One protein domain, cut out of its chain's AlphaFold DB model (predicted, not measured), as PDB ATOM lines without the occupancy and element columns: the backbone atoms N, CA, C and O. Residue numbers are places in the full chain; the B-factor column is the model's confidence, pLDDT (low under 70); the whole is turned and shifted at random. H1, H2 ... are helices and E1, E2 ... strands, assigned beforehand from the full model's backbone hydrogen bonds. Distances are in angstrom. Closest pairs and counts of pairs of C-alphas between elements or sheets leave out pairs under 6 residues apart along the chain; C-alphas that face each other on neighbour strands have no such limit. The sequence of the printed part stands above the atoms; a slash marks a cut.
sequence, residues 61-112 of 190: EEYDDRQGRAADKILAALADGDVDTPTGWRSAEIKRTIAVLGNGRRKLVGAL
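What this domain is: This is residues 61 to 112 of the 190 residues of an uncharacterized protein of Brachybacterium sp. HMSC06H03 (UniProt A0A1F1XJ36). One long helix, H1, makes most of the length of the domain, and a small two-stranded hairpin, E1 and E2, packs on one side of it through E1, which crosses H1. After H1 a long link folds the path back to the short helix H2, which runs opposite ways to H1 and leads straight into the hairpin. The printed part has 52 residues, with two named helices and two named strands in the order H1, H2, E1, E2; the sheet, in the order E1, E2, is antiparallel, and the class is mixed, helices and strands. The whole is compact, with a radius of gyration of the C-alphas of 10.7 A, yet elongated, spanning 30 by 18 by 17 A.

How they stand to each other: Begin with H1, residues 61 to 79, and look across to E1, residues 98 to 102: their closest C-alphas, those of Gly 68 and Ala 99, are 4.9 A apart. H2, residues 91 to 96, is close to H1 but not clearly touching, the closest C-alphas, of Ile 74 and Ile 94, being 7.4 A apart; the two stand at a steep tilt of 40 degrees, opposite ways. E2, residues 105 to 108, forms a hairpin with E1, antiparallel at 152 degrees; find N 99 and O 107 at 2.7 A, and N 107 and O 99 at 3.0 A, within hydrogen-bond range. H1 and E2 are near each other, with 6 pairs of C-alphas within 10 A. The closest C-alphas of H2 and E2, those of Arg 96 and Leu 108, are 5.6 A apart. In H1 and H2 every O i to N i+4 pair is within hydrogen-bond range.

Where its parts are: Find C-alpha 61 at (33.525, 26.698, 110.034); from there H1 runs 26.9 A to C-alpha 79 at (26.535, 52.461, 113.180). H2 covers 8.9 A, E1 12.1 A, and E2 10.7 A, ending at C-alpha 108, (39.089, 41.414, 108.138).

The domain as a whole: The C-alphas farthest apart, of Asp 84 and Asn 103, are 31.0 A apart. The printed part has no cut. The link from H1 to H2, 11 residues, is long; those from H2 to E1 and from E1 to E2 are tight. Look for low confidence at residues 81 to 90, with pLDDT under 70; the mean of the printed part is 81.9.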
ATOM      1  N   GLU A  61      34.851  26.173 110.379       85.88
ATOM      2  CA  GLU A  61      33.525  26.698 110.034       85.88
ATOM      3  C   GLU A  61      32.815  27.286 111.261       85.88
ATOM      4  O   GLU A  61      32.336  28.417 111.213       85.88
ATOM      5  N   GLU A  62      32.838  26.589 112.400       87.12
ATOM      6  CA  GLU A  62      32.264  27.105 113.647       87.12
ATOM      7  C   GLU A  62      32.982  28.376 114.134       87.12
ATOM      8  O   GLU A  62      32.360  29.310 114.657       87.12
ATOM      9  N   TYR A  63      34.307  28.434 113.988       86.94
ATOM     10  CA  TYR A  63      35.078  29.630 114.311       86.94
ATOM     11  C   TYR A  63      34.712  30.802 113.391       86.94
ATOM     12  O   TYR A  63      34.424  31.889 113.896       86.94
ATOM     13  N   ASP A  64      34.667  30.577 112.077       84.50
ATOM     14  CA  ASP A  64      34.261  31.567 111.075       84.50
ATOM     15  C   ASP A  64      32.854  32.106 111.362       84.50
ATOM     16  O   ASP A  64      32.647  33.320 111.358       84.50
ATOM     17  N   ASP A  65      31.901  31.236 111.695       86.06
ATOM     18  CA  ASP A  65      30.528  31.614 112.037       86.06
ATOM     19  C   ASP A  65      30.463  32.500 113.286       86.06
ATOM     20  O   ASP A  65      29.710  33.481 113.342       86.06
ATOM     21  N   ARG A  66      31.259  32.178 114.313       87.31
ATOM     22  CA  ARG A  66      31.370  33.014 115.518       87.31
ATOM     23  C   ARG A  66      31.986  34.371 115.197       87.31
ATOM     24  O   ARG A  66      31.484  35.378 115.699       87.31
ATOM     25  N   GLN A  67      33.031  34.407 114.372       88.88
ATOM     26  CA  GLN A  67      33.663  35.654 113.937       88.88
ATOM     27  C   GLN A  67      32.702  36.509 113.106       88.88
ATOM     28  O   GLN A  67      32.570  37.694 113.392       88.88
ATOM     29  N   GLY A  68      31.955  35.912 112.175       87.38
ATOM     30  CA  GLY A  68      30.951  36.607 111.369       87.38
ATOM     31  C   GLY A  68      29.867  37.263 112.226       87.38
ATOM     32  O   GLY A  68      29.594  38.450 112.068       87.38
ATOM     33  N   ARG A  69      29.317  36.540 113.214       88.31
ATOM     34  CA  ARG A  69      28.364  37.120 114.184       88.31
ATOM     35  C   ARG A  69      28.969  38.269 114.985       88.31
ATOM     36  O   ARG A  69      28.265  39.218 115.323       88.31
ATOM     37  N   ALA A  70      30.248  38.176 115.331       88.25
ATOM     38  CA  ALA A  70      30.921  39.232 116.067       88.25
ATOM     39  C   ALA A  70      31.210  40.462 115.190       88.25
ATOM     40  O   ALA A  70      31.018  41.585 115.648       88.25
ATOM     41  N   ALA A  71      31.587  40.263 113.926       89.38
ATOM     42  CA  ALA A  71      31.739  41.333 112.947       89.38
ATOM     43  C   ALA A  71      30.421  42.089 112.729       89.38
ATOM     44  O   ALA A  71      30.422  43.316 112.710       89.38
ATOM     45  N   ASP A  72      29.290  41.384 112.657       90.31
ATOM     46  CA  ASP A  72      27.973  42.016 112.522       90.31
ATOM     47  C   ASP A  72      27.617  42.868 113.748       90.31
ATOM     48  O   ASP A  72      27.109  43.979 113.602       90.31
ATOM     49  N   LYS A  73      27.956  42.401 114.956       88.12
ATOM     50  CA  LYS A  73      27.806  43.193 116.186       88.12
ATOM     51  C   LYS A  73      28.701  44.430 116.198       88.12
ATOM     52  O   LYS A  73      28.253  45.480 116.643       88.12
ATOM     53  N   ILE A  74      29.938  44.320 115.711       88.25
ATOM     54  CA  ILE A  74      30.831  45.476 115.560       88.25
ATOM     55  C   ILE A  74      30.218  46.492 114.599       88.25
ATOM     56  O   ILE A  74      30.169  47.671 114.926       88.25
ATOM     57  N   LEU A  75      29.759  46.054 113.423       88.06
ATOM     58  CA  LEU A  75      29.174  46.954 112.427       88.06
ATOM     59  C   LEU A  75      27.928  47.664 112.974       88.06
ATOM     60  O   LEU A  75      27.767  48.854 112.723       88.06
ATOM     61  N   ALA A  76      27.094  46.965 113.749       88.38
ATOM     62  CA  ALA A  76      25.953  47.565 114.437       88.38
ATOM     63  C   ALA A  76      26.389  48.620 115.472       88.38
ATOM     64  O   ALA A  76      25.945  49.758 115.393       88.38
ATOM     65  N   ALA A  77      27.324  48.281 116.367       83.38
ATOM     66  CA  ALA A  77      27.827  49.216 117.378       83.38
ATOM     67  C   ALA A  77      28.458  50.475 116.753       83.38
ATOM     68  O   ALA A  77      28.196  51.594 117.189       83.38
ATOM     69  N   LEU A  78      29.234  50.306 115.676       84.12
ATOM     70  CA  LEU A  78      29.813  51.424 114.928       84.12
ATOM     71  C   LEU A  78      28.740  52.305 114.270       84.12
ATOM     72  O   LEU A  78      28.921  53.520 114.207       84.12
ATOM     73  N   ALA A  79      27.645  51.717 113.776       85.69
ATOM     74  CA  ALA A  79      26.535  52.461 113.180       85.69
ATOM     75  C   ALA A  79      25.756  53.283 114.221       85.69
ATOM     76  O   ALA A  79      25.337  54.399 113.919       85.69
ATOM     77  N   ASP A  80      25.631  52.769 115.445       83.19
ATOM     78  CA  ASP A  80      24.963  53.446 116.562       83.19
ATOM     79  C   ASP A  80      25.822  54.563 117.191       83.19
ATOM     80  O   ASP A  80      25.378  55.263 118.100       83.19
ATOM     81  N   GLY A  81      27.050  54.768 116.697       68.75
ATOM     82  CA  GLY A  81      27.987  55.753 117.237       68.75
ATOM     83  C   GLY A  81      28.592  55.341 118.580       68.75
ATOM     84  O   GLY A  81      29.206  56.175 119.247       68.75
ATOM     85  N   ASP A  82      28.448  54.071 118.966       67.56
ATOM     86  CA  ASP A  82      29.048  53.505 120.167       67.56
ATOM     87  C   ASP A  82      30.535  53.234 119.905       67.56
ATOM     88  O   ASP A  82      30.965  52.157 119.476       67.56
ATOM     89  N   VAL A  83      31.340  54.287 120.065       56.84
ATOM     90  CA  VAL A  83      32.800  54.224 119.897       56.84
ATOM     91  C   VAL A  83      33.447  53.428 121.041       56.84
ATOM     92  O   VAL A  83      34.565  52.933 120.879       56.84
ATOM     93  N   ASP A  84      32.718  53.219 122.144       55.34
ATOM     94  CA  ASP A  84      33.016  52.217 123.165       55.34
ATOM     95  C   ASP A  84      32.443  50.865 122.719       55.34
ATOM     96  O   ASP A  84      31.532  50.291 123.309       55.34
ATOM     97  N   THR A  85      33.030  50.332 121.644       55.03
ATOM     98  CA  THR A  85      32.841  48.953 121.164       55.03
ATOM     99  C   THR A  85      32.626  47.966 122.309       55.03
ATOM    100  O   THR A  85      33.316  48.120 123.321       55.03
ATOM    101  N   PRO A  86      31.770  46.929 122.149       54.81
ATOM    102  CA  PRO A  86      31.249  46.108 123.240       54.81
ATOM    103  C   PRO A  86      32.293  45.906 124.332       54.81
ATOM    104  O   PRO A  86      33.325  45.283 124.068       54.81
ATOM    105  N   THR A  87      32.053  46.519 125.498       48.22
ATOM    106  CA  THR A  87      33.009  46.692 126.605       48.22
ATOM    107  C   THR A  87      33.989  45.520 126.695       48.22
ATOM    108  O   THR A  87      33.630  44.444 127.174       48.22
ATOM    109  N   GLY A  88      35.210  45.712 126.178       55.47
ATOM    110  CA  GLY A  88      36.261  44.689 126.170       55.47
ATOM    111  C   GLY A  88      37.062  44.533 124.873       55.47
ATOM    112  O   GLY A  88      38.119  43.911 124.924       55.47
ATOM    113  N   TRP A  89      36.622  45.085 123.737       61.50
ATOM    114  CA  TRP A  89      37.309  44.900 122.449       61.50
ATOM    115  C   TRP A  89      38.264  46.062 122.154       61.50
ATOM    116  O   TRP A  89      37.855  47.208 122.006       61.50
ATOM    117  N   ARG A  90      39.567  45.792 122.046       67.56
ATOM    118  CA  ARG A  90      40.559  46.810 121.657       67.56
ATOM    119  C   ARG A  90      40.482  47.068 120.148       67.56
ATOM    120  O   ARG A  90      40.243  46.149 119.370       67.56
ATOM    121  N   SER A  91      40.814  48.284 119.694       75.06
ATOM    122  CA  SER A  91      40.854  48.645 118.255       75.06
ATOM    123  C   SER A  91      41.621  47.632 117.380       75.06
ATOM    124  O   SER A  91      41.237  47.354 116.245       75.06
ATOM    125  N   ALA A  92      42.689  47.027 117.911       77.06
ATOM    126  CA  ALA A  92      43.454  45.992 117.217       77.06
ATOM    127  C   ALA A  92      42.700  44.656 117.059       77.06
ATOM    128  O   ALA A  92      42.899  43.965 116.061       77.06
ATOM    129  N   GLU A  93      41.851  44.289 118.018       78.19
ATOM    130  CA  GLU A  93      41.050  43.059 117.995       78.19
ATOM    131  C   GLU A  93      39.899  43.195 117.004       78.19
ATOM    132  O   GLU A  93      39.730  42.322 116.157       78.19
ATOM    133  N   ILE A  94      39.220  44.347 117.015       81.75
ATOM    134  CA  ILE A  94      38.188  44.700 116.033       81.75
ATOM    135  C   ILE A  94      38.738  44.586 114.616       81.75
ATOM    136  O   ILE A  94      38.158  43.920 113.767       81.75
ATOM    137  N   LYS A  95      39.910  45.178 114.354       85.06
ATOM    138  CA  LYS A  95      40.532  45.131 113.023       85.06
ATOM    139  C   LYS A  95      40.866  43.711 112.561       85.06
ATOM    140  O   LYS A  95      40.928  43.499 111.357       85.06
ATOM    141  N   ARG A  96      41.095  42.767 113.482       88.94
ATOM    142  CA  ARG A  96      41.436  41.361 113.195       88.94
ATOM    143  C   ARG A  96      40.225  40.430 113.168       88.94
ATOM    144  O   ARG A  96      40.384  39.268 112.802       88.94
ATOM    145  N   THR A  97      39.042  40.906 113.540       89.50
ATOM    146  CA  THR A  97      37.813  40.120 113.437       89.50
ATOM    147  C   THR A  97      37.517  39.807 111.977       89.50
ATOM    148  O   THR A  97      37.662  40.668 111.107       89.50
ATOM    149  N   ILE A  98      37.110  38.571 111.704       91.12
ATOM    150  CA  ILE A  98      36.762  38.127 110.355       91.12
ATOM    151  C   ILE A  98      35.285  38.431 110.098       91.12
ATOM    152  O   ILE A  98      34.406  37.906 110.773       91.12
ATOM    153  N   ALA A  99      35.012  39.254 109.090       91.38
ATOM    154  CA  ALA A  99      33.690  39.454 108.524       91.38
ATOM    155  C   ALA A  99      33.422  38.433 107.410       91.38
ATOM    156  O   ALA A  99      34.256  38.213 106.520       91.38
ATOM    157  N   VAL A 100      32.229  37.842 107.437       91.81
ATOM    158  CA  VAL A 100      31.731  36.960 106.377       91.81
ATOM    159  C   VAL A 100      30.952  37.810 105.378       91.81
ATOM    160  O   VAL A 100      29.915  38.382 105.708       91.81
ATOM    161  N   LEU A 101      31.453  37.899 104.144       90.00
ATOM    162  CA  LEU A 101      30.848  38.730 103.099       90.00
ATOM    163  C   LEU A 101      29.673  38.028 102.396       90.00
ATOM    164  O   LEU A 101      28.762  38.682 101.895       90.00
ATOM    165  N   GLY A 102      29.711  36.693 102.343       86.75
ATOM    166  CA  GLY A 102      28.796  35.851 101.565       86.75
ATOM    167  C   GLY A 102      29.534  35.013 100.515       86.75
ATOM    168  O   GLY A 102      30.673  35.311 100.156       86.75
ATOM    169  N   ASN A 103      28.907  33.926 100.051       84.81
ATOM    170  CA  ASN A 103      29.452  32.995  99.045       84.81
ATOM    171  C   ASN A 103      30.891  32.515  99.329       84.81
ATOM    172  O   ASN A 103      31.718  32.414  98.427       84.81
ATOM    173  N   GLY A 104      31.216  32.267 100.601       84.56
ATOM    174  CA  GLY A 104      32.544  31.807 101.018       84.56
ATOM    175  C   GLY A 104      33.638  32.882 101.022       84.56
ATOM    176  O   GLY A 104      34.793  32.566 101.313       84.56
ATOM    177  N   ARG A 105      33.315  34.150 100.744       88.88
ATOM    178  CA  ARG A 105      34.266  35.265 100.843       88.88
ATOM    179  C   ARG A 105      34.347  35.772 102.282       88.88
ATOM    180  O   ARG A 105      33.323  35.973 102.937       88.88
ATOM    181  N   ARG A 106      35.573  36.012 102.747       91.31
ATOM    182  CA  ARG A 106      35.872  36.578 104.067       91.31
ATOM    183  C   ARG A 106      36.821  37.757 103.940       91.31
ATOM    184  O   ARG A 106      37.653  37.785 103.032       91.31
ATOM    185  N   LYS A 107      36.726  38.696 104.876       93.94
ATOM    186  CA  LYS A 107      37.674  39.805 105.002       93.94
ATOM    187  C   LYS A 107      37.801  40.228 106.456       93.94
ATOM    188  O   LYS A 107      36.873  40.056 107.233       93.94
ATOM    189  N   LEU A 108      38.944  40.789 106.828       93.56
ATOM    190  CA  LEU A 108      39.089  41.414 108.138       93.56
ATOM    191  C   LEU A 108      38.229  42.680 108.213       93.56
ATOM    192  O   LEU A 108      38.225  43.463 107.264       93.56
ATOM    193  N   VAL A 109      37.568  42.912 109.349       89.75
ATOM    194  CA  VAL A 109      36.734  44.105 109.585       89.75
ATOM    195  C   VAL A 109      37.529  45.387 109.335       89.75
ATOM    196  O   VAL A 109      37.043  46.296 108.670       89.75
ATOM    197  N   GLY A 110      38.792  45.437 109.771       88.31
ATOM    198  CA  GLY A 110      39.664  46.597 109.559       88.31
ATOM    199  C   GLY A 110      40.037  46.875 108.097       88.31
ATOM    200  O   GLY A 110      40.648  47.903 107.825       88.31
ATOM    201  N   ALA A 111      39.710  45.968 107.175       93.75
ATOM    202  CA  ALA A 111      39.991  46.082 105.748       93.75
ATOM    203  C   ALA A 111      38.716  46.171 104.888       93.75
ATOM    204  O   ALA A 111      38.826  46.139 103.660       93.75
ATOM    205  N   LEU A 112      37.525  46.241 105.493       94.25
ATOM    206  CA  LEU A 112      36.265  46.369 104.759       94.25
ATOM    207  C   LEU A 112      36.212  47.694 103.990       94.25
ATOM    208  O   LEU A 112      36.509  48.755 104.537       94.25
TER     209      LEU A 112